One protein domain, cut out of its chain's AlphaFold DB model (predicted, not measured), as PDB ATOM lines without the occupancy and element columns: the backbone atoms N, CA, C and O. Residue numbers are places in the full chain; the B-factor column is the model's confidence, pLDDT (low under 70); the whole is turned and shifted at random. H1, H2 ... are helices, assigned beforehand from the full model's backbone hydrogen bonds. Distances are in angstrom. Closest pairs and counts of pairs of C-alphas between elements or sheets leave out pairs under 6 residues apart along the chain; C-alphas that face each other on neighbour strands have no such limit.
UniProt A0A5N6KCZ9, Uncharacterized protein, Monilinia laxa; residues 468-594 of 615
ATOM      1  N   GLN A 468     170.857 123.498 170.314       89.75
ATOM      2  CA  GLN A 468     172.158 124.021 169.923       89.75
ATOM      3  C   GLN A 468     173.176 122.908 169.645       89.75
ATOM      4  O   GLN A 468     174.026 123.076 168.773       89.75
ATOM      5  N   VAL A 469     173.072 121.745 170.300       90.50
ATOM      6  CA  VAL A 469     173.913 120.578 169.970       90.50
ATOM      7  C   VAL A 469     173.736 120.168 168.505       90.50
ATOM      8  O   VAL A 469     174.725 119.983 167.792       90.50
ATOM      9  N   LEU A 470     172.491 120.069 168.030       90.88
ATOM     10  CA  LEU A 470     172.206 119.718 166.637       90.88
ATOM     11  C   LEU A 470     172.629 120.838 165.680       90.88
ATOM     12  O   LEU A 470     173.233 120.563 164.644       90.88
ATOM     13  N   ALA A 471     172.376 122.098 166.044       89.94
ATOM     14  CA  ALA A 471     172.789 123.251 165.245       89.94
ATOM     15  C   ALA A 471     174.319 123.321 165.079       89.94
ATOM     16  O   ALA A 471     174.811 123.503 163.967       89.94
ATOM     17  N   ASN A 472     175.078 123.091 166.155       90.06
ATOM     18  CA  ASN A 472     176.540 123.031 166.131       90.06
ATOM     19  C   ASN A 472     177.045 121.880 165.255       90.06
ATOM     20  O   ASN A 472     178.031 122.035 164.530       90.06
ATOM     21  N   LEU A 473     176.369 120.728 165.294       89.62
ATOM     22  CA  LEU A 473     176.706 119.595 164.440       89.62
ATOM     23  C   LEU A 473     176.468 119.917 162.958       89.62
ATOM     24  O   LEU A 473     177.340 119.642 162.138       89.62
ATOM     25  N   ILE A 474     175.342 120.547 162.612       90.00
ATOM     26  CA  ILE A 474     175.058 121.005 161.243       90.00
ATOM     27  C   ILE A 474     176.111 122.033 160.798       90.00
ATOM     28  O   ILE A 474     176.727 121.861 159.746       90.00
ATOM     29  N   ALA A 475     176.399 123.043 161.625       88.81
ATOM     30  CA  ALA A 475     177.392 124.079 161.335       88.81
ATOM     31  C   ALA A 475     178.803 123.501 161.114       88.81
ATOM     32  O   ALA A 475     179.521 123.925 160.204       88.81
ATOM     33  N   LYS A 476     179.190 122.472 161.885       86.12
ATOM     34  CA  LYS A 476     180.458 121.740 161.710       86.12
ATOM     35  C   LYS A 476     180.610 121.169 160.297       86.12
ATOM     36  O   LYS A 476     181.721 121.185 159.770       86.12
ATOM     37  N   TYR A 477     179.529 120.684 159.680       85.25
ATOM     38  CA  TYR A 477     179.551 120.174 158.304       85.25
ATOM     39  C   TYR A 477     179.330 121.268 157.245       85.25
ATOM     40  O   TYR A 477     179.830 121.123 156.137       85.25
ATOM     41  N   GLN A 478     178.674 122.387 157.577       84.81
ATOM     42  CA  GLN A 478     178.562 123.556 156.684       84.81
ATOM     43  C   GLN A 478     179.905 124.259 156.457       84.81
ATOM     44  O   GLN A 478     180.197 124.710 155.352       84.81
ATOM     45  N   HIS A 479     180.726 124.369 157.505       74.62
ATOM     46  CA  HIS A 479     181.989 125.111 157.466       74.62
ATOM     47  C   HIS A 479     183.224 124.230 157.257       74.62
ATOM     48  O   HIS A 479     184.343 124.746 157.178       74.62
ATOM     49  N   ARG A 480     183.053 122.907 157.147       68.44
ATOM     50  CA  ARG A 480     184.159 121.997 156.843       68.44
ATOM     51  C   ARG A 480     184.642 122.242 155.413       68.44
ATOM     52  O   ARG A 480     184.038 121.788 154.451       68.44
ATOM     53  N   ARG A 481     185.764 122.950 155.277       57.12
ATOM     54  CA  ARG A 481     186.583 122.908 154.059       57.12
ATOM     55  C   ARG A 481     187.473 121.669 154.142       57.12
ATOM     56  O   ARG A 481     188.045 121.421 155.206       57.12
ATOM     57  N   GLY A 482     187.561 120.890 153.062       55.72
ATOM     58  CA  GLY A 482     188.372 119.672 152.995       55.72
ATOM     59  C   GLY A 482     189.752 119.888 153.623       55.72
ATOM     60  O   GLY A 482     190.492 120.776 153.211       55.72
ATOM     61  N   ALA A 483     190.072 119.133 154.677       48.28
ATOM     62  CA  ALA A 483     191.283 119.354 155.466       48.28
ATOM     63  C   ALA A 483     192.539 119.148 154.606       48.28
ATOM     64  O   ALA A 483     192.838 118.013 154.245       48.28
ATOM     65  N   THR A 484     193.282 120.208 154.290       47.47
ATOM     66  CA  THR A 484     194.574 120.112 153.598       47.47
ATOM     67  C   THR A 484     195.593 119.428 154.513       47.47
ATOM     68  O   THR A 484     196.026 120.002 155.509       47.47
ATOM     69  N   MET A 485     195.972 118.187 154.197       45.56
ATOM     70  CA  MET A 485     197.111 117.497 154.816       45.56
ATOM     71  C   MET A 485     198.340 117.599 153.914       45.56
ATOM     72  O   MET A 485     198.296 117.187 152.758       45.56
ATOM     73  N   TYR A 486     199.449 118.084 154.464       44.16
ATOM     74  CA  TYR A 486     200.770 117.996 153.842       44.16
ATOM     75  C   TYR A 486     201.530 116.822 154.466       44.16
ATOM     76  O   TYR A 486     201.421 116.589 155.673       44.16
ATOM     77  N   ARG A 487     202.307 116.075 153.672       45.84
ATOM     78  CA  ARG A 487     203.326 115.181 154.239       45.84
ATOM     79  C   ARG A 487     204.397 116.024 154.934       45.84
ATOM     80  O   ARG A 487     204.697 117.123 154.474       45.84
ATOM     81  N   VAL A 488     205.012 115.484 155.989       47.09
ATOM     82  CA  VAL A 488     206.152 116.117 156.688       47.09
ATOM     83  C   VAL A 488     207.327 116.386 155.725       47.09
ATOM     84  O   VAL A 488     208.116 117.293 155.961       47.09
ATOM     85  N   ASP A 489     207.399 115.655 154.605       50.16
ATOM     86  CA  ASP A 489     208.414 115.781 153.549       50.16
ATOM     87  C   ASP A 489     207.995 116.624 152.321       50.16
ATOM     88  O   ASP A 489     208.774 116.766 151.380       50.16
ATOM     89  N   GLY A 490     206.776 117.178 152.294       48.88
ATOM     90  CA  GLY A 490     206.292 118.023 151.194       48.88
ATOM     91  C   GLY A 490     205.904 117.307 149.887       48.88
ATOM     92  O   GLY A 490     205.554 117.986 148.922       48.88
ATOM     93  N   THR A 491     205.913 115.969 149.817       51.03
ATOM     94  CA  THR A 491     205.533 115.225 148.595       51.03
ATOM     95  C   THR A 491     204.012 115.024 148.453       51.03
ATOM     96  O   THR A 491     203.301 114.814 149.440       51.03
ATOM     97  N   GLN A 492     203.478 115.079 147.219       48.41
ATOM     98  CA  GLN A 492     202.056 114.814 146.943       48.41
ATOM     99  C   GLN A 492     201.734 113.311 147.005       48.41
ATOM    100  O   GLN A 492     202.446 112.478 146.451       48.41
ATOM    101  N   LEU A 493     200.628 112.962 147.664       53.72
ATOM    102  CA  LEU A 493     200.054 111.613 147.655       53.72
ATOM    103  C   LEU A 493     199.338 111.368 146.311       53.72
ATOM    104  O   LEU A 493     198.417 112.103 145.970       53.72
ATOM    105  N   GLU A 494     199.696 110.306 145.582       52.19
ATOM    106  CA  GLU A 494     199.157 109.997 144.237       52.19
ATOM    107  C   GLU A 494     197.619 109.820 144.188       52.19
ATOM    108  O   GLU A 494     197.009 110.051 143.152       52.19
ATOM    109  N   ASN A 495     196.969 109.515 145.323       54.62
ATOM    110  CA  ASN A 495     195.505 109.371 145.457       54.62
ATOM    111  C   ASN A 495     194.849 110.431 146.368       54.62
ATOM    112  O   ASN A 495     193.729 110.249 146.852       54.62
ATOM    113  N   PHE A 496     195.538 111.545 146.637       57.75
ATOM    114  CA  PHE A 496     195.069 112.593 147.552       57.75
ATOM    115  C   PHE A 496     193.743 113.222 147.112       57.75
ATOM    116  O   PHE A 496     192.816 113.344 147.912       57.75
ATOM    117  N   ASN A 497     193.622 113.544 145.820       61.84
ATOM    118  CA  ASN A 497     192.423 114.163 145.257       61.84
ATOM    119  C   ASN A 497     191.183 113.266 145.394       61.84
ATOM    120  O   ASN A 497     190.109 113.764 145.709       61.84
ATOM    121  N   LEU A 498     191.327 111.944 145.238       63.28
ATOM    122  CA  LEU A 498     190.224 110.984 145.385       63.28
ATOM    123  C   LEU A 498     189.689 110.936 146.823       63.28
ATOM    124  O   LEU A 498     188.480 110.932 147.032       63.28
ATOM    125  N   ILE A 499     190.578 110.959 147.822       63.53
ATOM    126  CA  ILE A 499     190.192 110.968 149.243       63.53
ATOM    127  C   ILE A 499     189.482 112.276 149.607       63.53
ATOM    128  O   ILE A 499     188.500 112.250 150.347       63.53
ATOM    129  N   HIS A 500     189.959 113.408 149.083       66.56
ATOM    130  CA  HIS A 500     189.322 114.713 149.262       66.56
ATOM    131  C   HIS A 500     187.925 114.761 148.650       66.56
ATOM    132  O   HIS A 500     186.973 115.082 149.354       66.56
ATOM    133  N   VAL A 501     187.792 114.355 147.385       67.81
ATOM    134  CA  VAL A 501     186.501 114.302 146.689       67.81
ATOM    135  C   VAL A 501     185.528 113.386 147.429       67.81
ATOM    136  O   VAL A 501     184.388 113.774 147.670       67.81
ATOM    137  N   HIS A 502     185.971 112.205 147.873       69.81
ATOM    138  CA  HIS A 502     185.096 111.289 148.610       69.81
ATOM    139  C   HIS A 502     184.690 111.842 149.981       69.81
ATOM    140  O   HIS A 502     183.551 111.675 150.419       69.81
ATOM    141  N   ARG A 503     185.607 112.524 150.674       72.88
ATOM    142  CA  ARG A 503     185.326 113.161 151.964       72.88
ATOM    143  C   ARG A 503     184.344 114.314 151.822       72.88
ATOM    144  O   ARG A 503     183.401 114.366 152.604       72.88
ATOM    145  N   ASP A 504     184.518 115.160 150.813       75.25
ATOM    146  CA  ASP A 504     183.604 116.262 150.520       75.25
ATOM    147  C   ASP A 504     182.212 115.726 150.143       75.25
ATOM    148  O   ASP A 504     181.202 116.220 150.646       75.25
ATOM    149  N   MET A 505     182.138 114.648 149.350       76.44
ATOM    150  CA  MET A 505     180.877 113.956 149.054       76.44
ATOM    151  C   MET A 505     180.221 113.386 150.313       76.44
ATOM    152  O   MET A 505     178.998 113.489 150.470       76.44
ATOM    153  N   CYS A 506     180.998 112.800 151.229       78.75
ATOM    154  CA  CYS A 506     180.422 112.317 152.475       78.75
ATOM    155  C   CYS A 506     179.937 113.466 153.366       78.75
ATOM    156  O   CYS A 506     178.791 113.424 153.807       78.75
ATOM    157  N   ASP A 507     180.762 114.487 153.610       80.88
ATOM    158  CA  ASP A 507     180.406 115.628 154.457       80.88
ATOM    159  C   ASP A 507     179.156 116.346 153.898       80.88
ATOM    160  O   ASP A 507     178.250 116.682 154.662       80.88
ATOM    161  N   ALA A 508     179.026 116.466 152.568       84.19
ATOM    162  CA  ALA A 508     177.822 116.982 151.907       84.19
ATOM    163  C   ALA A 508     176.592 116.074 152.097       84.19
ATOM    164  O   ALA A 508     175.489 116.565 152.346       84.19
ATOM    165  N   THR A 509     176.766 114.748 152.022       87.06
ATOM    166  CA  THR A 509     175.685 113.772 152.264       87.06
ATOM    167  C   THR A 509     175.204 113.821 153.715       87.06
ATOM    168  O   THR A 509     173.997 113.805 153.974       87.06
ATOM    169  N   VAL A 510     176.138 113.921 154.665       88.06
ATOM    170  CA  VAL A 510     175.833 114.089 156.089       88.06
ATOM    171  C   VAL A 510     175.091 115.397 156.300       88.06
ATOM    172  O   VAL A 510     174.006 115.377 156.866       88.06
ATOM    173  N   LEU A 511     175.614 116.517 155.795       90.31
ATOM    174  CA  LEU A 511     174.974 117.823 155.929       90.31
ATOM    175  C   LEU A 511     173.543 117.820 155.378       90.31
ATOM    176  O   LEU A 511     172.616 118.241 156.072       90.31
ATOM    177  N   GLY A 512     173.352 117.329 154.152       90.44
ATOM    178  CA  GLY A 512     172.043 117.300 153.503       90.44
ATOM    179  C   GLY A 512     171.043 116.407 154.237       90.44
ATOM    180  O   GLY A 512     169.915 116.827 154.498       90.44
ATOM    181  N   SER A 513     171.455 115.193 154.615       91.75
ATOM    182  CA  SER A 513     170.574 114.252 155.316       91.75
ATOM    183  C   SER A 513     170.280 114.673 156.757       91.75
ATOM    184  O   SER A 513     169.128 114.596 157.170       91.75
ATOM    185  N   LEU A 514     171.269 115.199 157.486       91.75
ATOM    186  CA  LEU A 514     171.109 115.716 158.847       91.75
ATOM    187  C   LEU A 514     170.188 116.937 158.875       91.75
ATOM    188  O   LEU A 514     169.286 116.999 159.704       91.75
ATOM    189  N   THR A 515     170.364 117.877 157.941       92.69
ATOM    190  CA  THR A 515     169.486 119.053 157.832       92.69
ATOM    191  C   THR A 515     168.061 118.632 157.485       92.69
ATOM    192  O   THR A 515     167.109 119.110 158.096       92.69
ATOM    193  N   ARG A 516     167.895 117.688 156.547       92.81
ATOM    194  CA  ARG A 516     166.576 117.148 156.192       92.81
ATOM    195  C   ARG A 516     165.902 116.456 157.377       92.81
ATOM    196  O   ARG A 516     164.730 116.723 157.624       92.81
ATOM    197  N   GLY A 517     166.619 115.598 158.103       91.94
ATOM    198  CA  GLY A 517     166.100 114.931 159.297       91.94
ATOM    199  C   GLY A 517     165.729 115.929 160.397       91.94
ATOM    200  O   GLY A 517     164.659 115.827 160.986       91.94
ATOM    201  N   ALA A 518     166.552 116.958 160.614       91.44
ATOM    202  CA  ALA A 518     166.263 118.025 161.568       91.44
ATOM    203  C   ALA A 518     164.986 118.809 161.210       91.44
ATOM    204  O   ALA A 518     164.202 119.133 162.097       91.44
ATOM    205  N   ILE A 519     164.748 119.086 159.920       89.94
ATOM    206  CA  ILE A 519     163.509 119.725 159.445       89.94
ATOM    207  C   ILE A 519     162.297 118.819 159.703       89.94
ATOM    208  O   ILE A 519     161.268 119.304 160.164       89.94
ATOM    209  N   GLN A 520     162.415 117.513 159.441       89.69
ATOM    210  CA  GLN A 520     161.327 116.550 159.667       89.69
ATOM    211  C   GLN A 520     160.910 116.468 161.141       89.69
ATOM    212  O   GLN A 520     159.723 116.345 161.427       89.69
ATOM    213  N   GLU A 521     161.864 116.607 162.063       88.50
ATOM    214  CA  GLU A 521     161.616 116.634 163.513       88.50
ATOM    215  C   GLU A 521     161.211 118.027 164.051       88.50
ATOM    216  O   GLU A 521     160.941 118.188 165.248       88.50
ATOM    217  N   GLY A 522     161.167 119.052 163.188       86.62
ATOM    218  CA  GLY A 522     160.848 120.434 163.565       86.62
ATOM    219  C   GLY A 522     161.949 121.145 164.365       86.62
ATOM    220  O   GLY A 522     161.664 122.070 165.118       86.62
ATOM    221  N   LEU A 523     163.203 120.704 164.232       88.31
ATOM    222  CA  LEU A 523     164.372 121.217 164.963       88.31
ATOM    223  C   LEU A 523     165.192 122.245 164.156       88.31
ATOM    224  O   LEU A 523     166.139 122.828 164.685       88.31
ATOM    225  N   TYR A 524     164.864 122.457 162.875       85.38
ATOM    226  CA  TYR A 524     165.567 123.382 161.981       85.38
ATOM    227  C   TYR A 524     164.585 124.186 161.103       85.38
ATOM    228  O   TYR A 524     163.674 123.582 160.534       85.38
ATOM    229  N   PRO A 525     164.785 125.509 160.916       80.50
ATOM    230  CA  PRO A 525     165.844 126.330 161.510       80.50
ATOM    231  C   PRO A 525     165.620 126.574 163.022       80.50
ATOM    232  O   PRO A 525     164.477 126.641 163.466       80.50
ATOM    233  N   PRO A 526     166.682 126.766 163.831       69.38
ATOM    234  CA  PRO A 526     166.556 126.935 165.289       69.38
ATOM    235  C   PRO A 526     165.685 128.127 165.730       69.38
ATOM    236  O   PRO A 526     165.156 128.142 166.838       69.38
ATOM    237  N   ALA A 527     165.512 129.128 164.861       59.81
ATOM    238  CA  ALA A 527     164.757 130.347 165.145       59.81
ATOM    239  C   ALA A 527     163.222 130.165 165.131       59.81
ATOM    240  O   ALA A 527     162.513 131.010 165.669       59.81
ATOM    241  N   THR A 528     162.690 129.080 164.553       58.50
ATOM    242  CA  THR A 528     161.236 128.814 164.453       58.50
ATOM    243  C   THR A 528     160.715 127.860 165.536       58.50
ATOM    244  O   THR A 528     159.668 127.241 165.385       58.50
ATOM    245  N   THR A 529     161.433 127.729 166.651       57.25
ATOM    246  CA  THR A 529     161.256 126.674 167.669       57.25
ATOM    247  C   THR A 529     160.212 126.980 168.751       57.25
ATOM    248  O   THR A 529     160.213 126.338 169.802       57.25
ATOM    249  N   GLY A 530     159.299 127.930 168.514       61.94
ATOM    250  CA  GLY A 530     158.253 128.316 169.475       61.94
ATOM    251  C   GLY A 530     157.461 127.120 170.019       61.94
ATOM    252  O   GLY A 530     157.252 127.019 171.226       61.94
ATOM    253  N   ASP A 531     157.154 126.148 169.158       69.62
ATOM    254  CA  ASP A 531     156.428 124.929 169.531       69.62
ATOM    255  C   ASP A 531     157.236 123.988 170.444       69.62
ATOM    256  O   ASP A 531     156.664 123.279 171.271       69.62
ATOM    257  N   LEU A 532     158.571 123.992 170.350       77.81
ATOM    258  CA  LEU A 532     159.436 123.151 171.189       77.81
ATOM    259  C   LEU A 532     159.554 123.681 172.616       77.81
ATOM    260  O   LEU A 532     159.778 122.894 173.533       77.81
ATOM    261  N   ARG A 533     159.357 124.989 172.827       78.31
ATOM    262  CA  ARG A 533     159.331 125.597 174.170       78.31
ATOM    263  C   ARG A 533     158.147 125.105 175.007       78.31
ATOM    264  O   ARG A 533     158.234 125.089 176.238       78.31
ATOM    265  N   ASN A 534     157.093 124.629 174.341       81.69
ATOM    266  CA  ASN A 534     155.958 123.950 174.962       81.69
ATOM    267  C   ASN A 534     156.229 122.457 175.238       81.69
ATOM    268  O   ASN A 534     155.438 121.813 175.917       81.69
ATOM    269  N   GLY A 535     157.328 121.884 174.739       84.75
ATOM    270  CA  GLY A 535     157.767 120.525 175.065       84.75
ATOM    271  C   GLY A 535     158.610 120.463 176.342       84.75
ATOM    272  O   GLY A 535     159.012 121.485 176.894       84.75
ATOM    273  N   SER A 536     158.913 119.247 176.801       91.56
ATOM    274  CA  SER A 536     159.872 119.024 177.889       91.56
ATOM    275  C   SER A 536     161.294 118.843 177.364       91.56
ATOM    276  O   SER A 536     161.488 118.403 176.228       91.56
ATOM    277  N   VAL A 537     162.301 119.116 178.203       92.38
ATOM    278  CA  VAL A 537     163.715 118.865 177.860       92.38
ATOM    279  C   VAL A 537     163.910 117.405 177.444       92.38
ATOM    280  O   VAL A 537     164.573 117.130 176.448       92.38
ATOM    281  N   TYR A 538     163.269 116.467 178.150       92.31
ATOM    282  CA  TYR A 538     163.254 115.053 177.777       92.31
ATOM    283  C   TYR A 538     162.775 114.831 176.336       92.31
ATOM    284  O   TYR A 538     163.476 114.183 175.559       92.31
ATOM    285  N   LEU A 539     161.614 115.380 175.960       90.81
ATOM    286  CA  LEU A 539     161.047 115.186 174.622       90.81
ATOM    287  C   LEU A 539     161.923 115.805 173.531       90.81
ATOM    288  O   LEU A 539     162.090 115.202 172.473       90.81
ATOM    289  N   VAL A 540     162.517 116.973 173.786       91.38
ATOM    290  CA  VAL A 540     163.428 117.619 172.830       91.38
ATOM    291  C   VAL A 540     164.698 116.784 172.645       91.38
ATOM    292  O   VAL A 540     165.110 116.562 171.509       91.38
ATOM    293  N   ILE A 541     165.265 116.229 173.724       92.06
ATOM    294  CA  ILE A 541     166.394 115.286 173.643       92.06
ATOM    295  C   ILE A 541     166.014 114.063 172.798       92.06
ATOM    296  O   ILE A 541     166.786 113.664 171.928       92.06
ATOM    297  N   GLN A 542     164.826 113.481 173.012       90.94
ATOM    298  CA  GLN A 542     164.372 112.330 172.220       90.94
ATOM    299  C   GLN A 542     164.244 112.671 170.732       90.94
ATOM    300  O   GLN A 542     164.671 111.879 169.897       90.94
ATOM    301  N   ARG A 543     163.727 113.858 170.388       90.88
ATOM    302  CA  ARG A 543     163.659 114.313 168.990       90.88
ATOM    303  C   ARG A 543     165.043 114.489 168.377       90.88
ATOM    304  O   ARG A 543     165.278 114.001 167.280       90.88
ATOM    305  N   VAL A 544     165.981 115.121 169.090       90.88
ATOM    306  CA  VAL A 544     167.360 115.290 168.598       90.88
ATOM    307  C   VAL A 544     168.033 113.934 168.366       90.88
ATOM    308  O   VAL A 544     168.643 113.731 167.320       90.88
ATOM    309  N   LEU A 545     167.890 112.983 169.293       90.19
ATOM    310  CA  LEU A 545     168.423 111.621 169.136       90.19
ATOM    311  C   LEU A 545     167.695 110.809 168.048       90.19
ATOM    312  O   LEU A 545     168.278 109.885 167.471       90.19
ATOM    313  N   GLY A 546     166.436 111.153 167.769       89.81
ATOM    314  CA  GLY A 546     165.590 110.552 166.742       89.81
ATOM    315  C   GLY A 546     165.884 111.028 165.319       89.81
ATOM    316  O   GLY A 546     165.456 110.364 164.375       89.81
ATOM    317  N   VAL A 547     166.649 112.116 165.144       91.94
ATOM    318  CA  VAL A 547     166.990 112.658 163.820       91.94
ATOM    319  C   VAL A 547     167.611 111.572 162.948       91.94
ATOM    320  O   VAL A 547     168.681 111.027 163.235       91.94
ATOM    321  N   ASN A 548     166.931 111.266 161.846       90.38
ATOM    322  CA  ASN A 548     167.409 110.291 160.886       90.38
ATOM    323  C   ASN A 548     168.358 110.953 159.880       90.38
ATOM    324  O   ASN A 548     168.023 111.960 159.261       90.38
ATOM    325  N   PHE A 549     169.538 110.368 159.696       89.12
ATOM    326  CA  PHE A 549     170.537 110.838 158.745       89.12
ATOM    327  C   PHE A 549     171.382 109.665 158.247       89.12
ATOM    328  O   PHE A 549     171.472 108.617 158.891       89.12
ATOM    329  N   THR A 550     172.019 109.856 157.094       85.31
ATOM    330  CA  THR A 550     172.884 108.853 156.467       85.31
ATOM    331  C   THR A 550     174.258 109.441 156.171       85.31
ATOM    332  O   THR A 550     174.422 110.656 156.059       85.31
ATOM    333  N   THR A 551     175.265 108.582 156.041       77.06
ATOM    334  CA  THR A 551     176.611 108.988 155.636       77.06
ATOM    335  C   THR A 551     176.971 108.318 154.320       77.06
ATOM    336  O   THR A 551     176.894 107.101 154.221       77.06
ATOM    337  N   GLY A 552     177.470 109.074 153.339       66.62
ATOM    338  CA  GLY A 552     178.107 108.519 152.130       66.62
ATOM    339  C   GLY A 552     179.547 108.026 152.366       66.62
ATOM    340  O   GLY A 552     180.336 107.890 151.431       66.62
ATOM    341  N   CYS A 553     179.923 107.832 153.632       65.31
ATOM    342  CA  CYS A 553     181.293 107.616 154.099       65.31
ATOM    343  C   CYS A 553     181.754 106.155 153.985       65.31
ATOM    344  O   CYS A 553     182.905 105.858 154.297       65.31
ATOM    345  N   GLU A 554     180.876 105.238 153.583       60.56
ATOM    346  CA  GLU A 554     181.156 103.795 153.565       60.56
ATOM    347  C   GLU A 554     182.283 103.457 152.577       60.56
ATOM    348  O   GLU A 554     183.262 102.821 152.956       60.56
ATOM    349  N   ASN A 555     182.263 104.063 151.390       54.41
ATOM    350  CA  ASN A 555     183.309 103.928 150.368       54.41
ATOM    351  C   ASN A 555     184.683 104.542 150.779       54.41
ATOM    352  O   ASN A 555     185.700 104.242 150.157       54.41
ATOM    353  N   LEU A 556     184.758 105.383 151.828       58.41
ATOM    354  CA  LEU A 556     186.037 105.862 152.402       58.41
ATOM    355  C   LEU A 556     186.702 104.820 153.309       58.41
ATOM    356  O   LEU A 556     187.919 104.871 153.488       58.41
ATOM    357  N   ARG A 557     185.928 103.892 153.893       53.59
ATOM    358  CA  ARG A 557     186.478 102.776 154.679       53.59
ATOM    359  C   ARG A 557     187.214 101.787 153.777       53.59
ATOM    360  O   ARG A 557     188.301 101.349 154.144       53.59
ATOM    361  N   ASP A 558     186.695 101.536 152.578       51.81
ATOM    362  CA  ASP A 558     187.305 100.622 151.602       51.81
ATOM    363  C   ASP A 558     188.653 101.136 151.065       51.81
ATOM    364  O   ASP A 558     189.581 100.361 150.830       51.81
ATOM    365  N   LEU A 559     188.829 102.460 150.980       53.31
ATOM    366  CA  LEU A 559     190.096 103.095 150.588       53.31
ATOM    367  C   LEU A 559     191.206 102.992 151.656       53.31
ATOM    368  O   LEU A 559     192.376 103.217 151.335       53.31
ATOM    369  N   ASN A 560     190.884 102.641 152.909       50.31
ATOM    370  CA  ASN A 560     191.898 102.368 153.938       50.31
ATOM    371  C   ASN A 560     192.558 100.989 153.756       50.31
ATOM    372  O   ASN A 560     193.711 100.825 154.150       50.31
ATOM    373  N   HIS A 561     191.874 100.023 153.129       48.50
ATOM    374  CA  HIS A 561     192.397  98.670 152.887       48.50
ATOM    375  C   HIS A 561     193.355  98.578 151.688       48.50
ATOM    376  O   HIS A 561     194.065  97.586 151.544       48.50
ATOM    377  N   LEU A 562     193.421  99.615 150.849       49.44
ATOM    378  CA  LEU A 562     194.273  99.665 149.655       49.44
ATOM    379  C   LEU A 562     195.666 100.275 149.905       49.44
ATOM    380  O   LEU A 562     196.395 100.544 148.952       49.44
ATOM    381  N   ARG A 563     196.061 100.529 151.164       52.25
ATOM    382  CA  ARG A 563     197.368 101.139 151.479       52.25
ATOM    383  C   ARG A 563     198.415 100.093 151.894       52.25
ATOM    384  O   ARG A 563     198.176  99.389 152.870       52.25
ATOM    385  N   PRO A 564     199.597 100.031 151.244       44.91
ATOM    386  CA  PRO A 564     200.585  98.977 151.507       44.91
ATOM    387  C   PRO A 564     201.405  99.087 152.808       44.91
ATOM    388  O   PRO A 564     202.269  98.247 153.005       44.91
ATOM    389  N   ASN A 565     201.219 100.093 153.673       49.62
ATOM    390  CA  ASN A 565     202.013 100.266 154.906       49.62
ATOM    391  C   ASN A 565     201.270 101.135 155.946       49.62
ATOM    392  O   ASN A 565     200.452 101.972 155.544       49.62
ATOM    393  N   PRO A 566     201.529 100.976 157.264       48.56
ATOM    394  CA  PRO A 566     200.803 101.696 158.310       48.56
ATOM    395  C   PRO A 566     201.143 103.195 158.249       48.56
ATOM    396  O   PRO A 566     202.326 103.534 158.253       48.56
ATOM    397  N   PRO A 567     200.166 104.118 158.169       51.41
ATOM    398  CA  PRO A 567     200.476 105.540 158.170       51.41
ATOM    399  C   PRO A 567     200.527 106.092 159.601       51.41
ATOM    400  O   PRO A 567     199.671 105.772 160.423       51.41
ATOM    401  N   ASP A 568     201.432 107.045 159.837       49.97
ATOM    402  CA  ASP A 568     201.474 107.933 161.016       49.97
ATOM    403  C   ASP A 568     200.208 108.813 161.189       49.97
ATOM    404  O   ASP A 568     200.138 109.649 162.087       49.97
ATOM    405  N   TYR A 569     199.178 108.649 160.344       47.19
ATOM    406  CA  TYR A 569     197.929 109.413 160.386       47.19
ATOM    407  C   TYR A 569     196.707 108.557 160.017       47.19
ATOM    408  O   TYR A 569     196.582 108.060 158.897       47.19
ATOM    409  N   VAL A 570     195.757 108.452 160.953       48.88
ATOM    410  CA  VAL A 570     194.461 107.776 160.774       48.88
ATOM    411  C   VAL A 570     193.410 108.783 160.292       48.88
ATOM    412  O   VAL A 570     193.071 109.729 161.006       48.88
ATOM    413  N   LEU A 571     192.845 108.568 159.099       50.97
ATOM    414  CA  LEU A 571     191.677 109.311 158.605       50.97
ATOM    415  C   LEU A 571     190.443 108.939 159.440       50.97
ATOM    416  O   LEU A 571     189.786 107.931 159.188       50.97
ATOM    417  N   ARG A 572     190.113 109.757 160.447       51.47
ATOM    418  CA  ARG A 572     188.870 109.599 161.215       51.47
ATOM    419  C   ARG A 572     187.695 110.175 160.434       51.47
ATOM    420  O   ARG A 572     187.447 111.380 160.439       51.47
ATOM    421  N   VAL A 573     186.976 109.286 159.766       56.44
ATOM    422  CA  VAL A 573     185.683 109.561 159.146       56.44
ATOM    423  C   VAL A 573     184.622 108.930 160.045       56.44
ATOM    424  O   VAL A 573     184.676 107.728 160.305       56.44
ATOM    425  N   HIS A 574     183.698 109.730 160.582       57.62
ATOM    426  CA  HIS A 574     182.659 109.193 161.461       57.62
ATOM    427  C   HIS A 574     181.595 108.492 160.611       57.62
ATOM    428  O   HIS A 574     180.991 109.106 159.734       57.62
ATOM    429  N   SER A 575     181.367 107.206 160.879       66.19
ATOM    430  CA  SER A 575     180.165 106.512 160.410       66.19
ATOM    431  C   SER A 575     178.916 107.133 161.044       66.19
ATOM    432  O   SER A 575     179.016 107.883 162.021       66.19
ATOM    433  N   CYS A 576     177.724 106.758 160.564       65.69
ATOM    434  CA  CYS A 576     176.459 107.113 161.221       65.69
ATOM    435  C   CYS A 576     176.504 106.835 162.730       65.69
ATOM    436  O   CYS A 576     176.061 107.656 163.529       65.69
ATOM    437  N   GLN A 577     177.100 105.704 163.114       72.50
ATOM    438  CA  GLN A 577     177.305 105.325 164.505       72.50
ATOM    439  C   GLN A 577     178.168 106.341 165.270       72.50
ATOM    440  O   GLN A 577     177.745 106.808 166.318       72.50
ATOM    441  N   GLY A 578     179.319 106.755 164.729       78.12
ATOM    442  CA  GLY A 578     180.203 107.709 165.410       78.12
ATOM    443  C   GLY A 578     179.599 109.111 165.568       78.12
ATOM    444  O   GLY A 578     179.897 109.803 166.537       78.12
ATOM    445  N   ILE A 579     178.738 109.541 164.640       81.69
ATOM    446  CA  ILE A 579     177.994 110.805 164.782       81.69
ATOM    447  C   ILE A 579     176.899 110.663 165.850       81.69
ATOM    448  O   ILE A 579     176.728 111.565 166.667       81.69
ATOM    449  N   ARG A 580     176.195 109.522 165.889       83.94
ATOM    450  CA  ARG A 580     175.201 109.223 166.935       83.94
ATOM    451  C   ARG A 580     175.832 109.151 168.326       83.94
ATOM    452  O   ARG A 580     175.244 109.670 169.267       83.94
ATOM    453  N   GLU A 581     177.020 108.564 168.452       84.25
ATOM    454  CA  GLU A 581     177.795 108.536 169.701       84.25
ATOM    455  C   GLU A 581     178.143 109.958 170.160       84.25
ATOM    456  O   GLU A 581     177.819 110.319 171.288       84.25
ATOM    457  N   GLN A 582     178.665 110.807 169.261       85.94
ATOM    458  CA  GLN A 582     178.956 112.216 169.568       85.94
ATOM    459  C   GLN A 582     177.699 112.973 170.038       85.94
ATOM    460  O   GLN A 582     177.746 113.727 171.007       85.94
ATOM    461  N   MET A 583     176.562 112.773 169.361       86.38
ATOM    462  CA  MET A 583     175.289 113.370 169.777       86.38
ATOM    463  C   MET A 583     174.870 112.869 171.162       86.38
ATOM    464  O   MET A 583     174.468 113.671 171.998       86.38
ATOM    465  N   GLY A 584     174.992 111.565 171.424       88.06
ATOM    466  CA  GLY A 584     174.689 110.961 172.722       88.06
ATOM    467  C   GLY A 584     175.541 111.528 173.859       88.06
ATOM    468  O   GLY A 584     174.999 111.875 174.908       88.06
ATOM    469  N   GLU A 585     176.847 111.692 173.640       89.75
ATOM    470  CA  GLU A 585     177.769 112.316 174.600       89.75
ATOM    471  C   GLU A 585     177.363 113.765 174.906       89.75
ATOM    472  O   GLU A 585     177.173 114.118 176.071       89.75
ATOM    473  N   SER A 586     177.106 114.581 173.878       90.25
ATOM    474  CA  SER A 586     176.641 115.961 174.070       90.25
ATOM    475  C   SER A 586     175.279 116.038 174.776       90.25
ATOM    476  O   SER A 586     175.060 116.923 175.602       90.25
ATOM    477  N   MET A 587     174.357 115.100 174.522       90.31
ATOM    478  CA  MET A 587     173.087 115.026 175.264       90.31
ATOM    479  C   MET A 587     173.303 114.678 176.744       90.31
ATOM    480  O   MET A 587     172.590 115.190 177.613       90.31
ATOM    481  N   MET A 588     174.288 113.832 177.059       88.12
ATOM    482  CA  MET A 588     174.655 113.516 178.443       88.12
ATOM    483  C   MET A 588     175.248 114.727 179.166       88.12
ATOM    484  O   MET A 588     174.928 114.939 180.336       88.12
ATOM    485  N   GLU A 589     176.029 115.562 178.479       89.38
ATOM    486  CA  GLU A 589     176.523 116.833 179.022       89.38
ATOM    487  C   GLU A 589     175.375 117.805 179.326       89.38
ATOM    488  O   GLU A 589     175.308 118.358 180.427       89.38
ATOM    489  N   VAL A 590     174.417 117.967 178.403       87.88
ATOM    490  CA  VAL A 590     173.202 118.771 178.643       87.88
ATOM    491  C   VAL A 590     172.438 118.241 179.861       87.88
ATOM    492  O   VAL A 590     172.096 119.002 180.765       87.88
ATOM    493  N   LYS A 591     172.243 116.919 179.959       87.00
ATOM    494  CA  LYS A 591     171.583 116.287 181.112       87.00
ATOM    495  C   LYS A 591     172.371 116.445 182.420       87.00
ATOM    496  O   LYS A 591     171.769 116.485 183.499       87.00
ATOM    497  N   GLY A 592     173.697 116.526 182.342       84.62
ATOM    498  CA  GLY A 592     174.585 116.812 183.467       84.62
ATOM    499  C   GLY A 592     174.430 118.239 184.000       84.62
ATOM    500  O   GLY A 592     174.511 118.440 185.210       84.62
ATOM    501  N   ARG A 593     174.129 119.207 183.122       86.75
ATOM    502  CA  ARG A 593     173.873 120.612 183.490       86.75
ATOM    503  C   ARG A 593     172.518 120.837 184.166       86.75
ATOM    504  O   ARG A 593     172.375 121.799 184.919       86.75
ATOM    505  N   LEU A 594     171.552 119.934 183.973       86.69
ATOM    506  CA  LEU A 594     170.293 119.912 184.726       86.69
ATOM    507  C   LEU A 594     170.580 119.579 186.193       86.69
ATOM    508  O   LEU A 594     170.551 118.414 186.588       86.69
TER     509      LEU A 594
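Overview. This is residues 468 to 594 of the 615 residues of an uncharacterized protein of Monilinia laxa (UniProt A0A5N6KCZ9). This is a loose rod of helices in which the long helix H2 runs along much of one side, H1 folds back on it as a helical hairpin, and H6, with H4 beside it, packs on H1 away from H2. Residues 486 to 492 and 561 to 568 stick out at one end of the rod, while small H3 lies at the other end and short H5 packs on residues 499 to 503 of H2. The printed part has 127 residues with six named helices, H1 to H6 in order, and no named strand; its class is all helix. The radius of gyration of the C-alphas is 17.6 A, and the C-alphas span 56 by 27 by 23 A.

Along the chain. H1 is residues 468 to 478, 14.7 A long, with C-alpha 468 at (172.158, 124.021, 169.923). H2, residues 496 to 520, is the longest helix at 36.1 A and ends with C-alpha 520 at (161.327, 116.550, 159.667). H3 is residues 530 to 533, and H4, residues 537 to 546, is 14.0 A long. H5 is residues 554 to 558. H6, residues 576 to 593, is 26.2 A long, with C-alpha 593 at (173.873, 120.612, 183.490).

Arrangement. H1 and H2 form a helical hairpin and touch, with the closest C-alphas, Tyr 477 and Leu 511, 5.7 A apart; they run opposite ways at a steep tilt of 35.1 degrees, only just past shallow. H2 touches H1 with residues 507 to 518 alone. H1 also touches H6, by its residues 583 to 587 alone, with the closest C-alphas, Val 469 and Ser 586, 6.8 A apart. H6 touches H4 with residues 580 to 587 alone; the closest C-alphas, Ile 541 and Met 587, are 6.9 A apart, at a shallow tilt of 8 degrees, opposite ways. H5 touches H2, with the closest C-alphas, His 502 and Leu 556, 6.7 A apart. H3 and H4 are close but not clearly touching, with the C-alphas of Leu 532 and Val 540 closest at 7.0 A. H2 and H6 are apart. Each O i to N i+4 pair is within hydrogen-bond range in H1, H2, H4 and H6; in H5 it is 0 of 1, beside 1 of 2 O i to N i+3 pairs, and H3 is too short for an i+4 pair.

Size, cuts and confidence. The C-alphas farthest apart, Asp 489 and Asn 534, are 57.2 A apart. The printed part has no cut. The links H1 to H2 and H5 to H6 are long, 17 residues each. Mean pLDDT of the printed part is 73.5; residues 480 to 502, 526 to 531 and 552 to 576 are under 70.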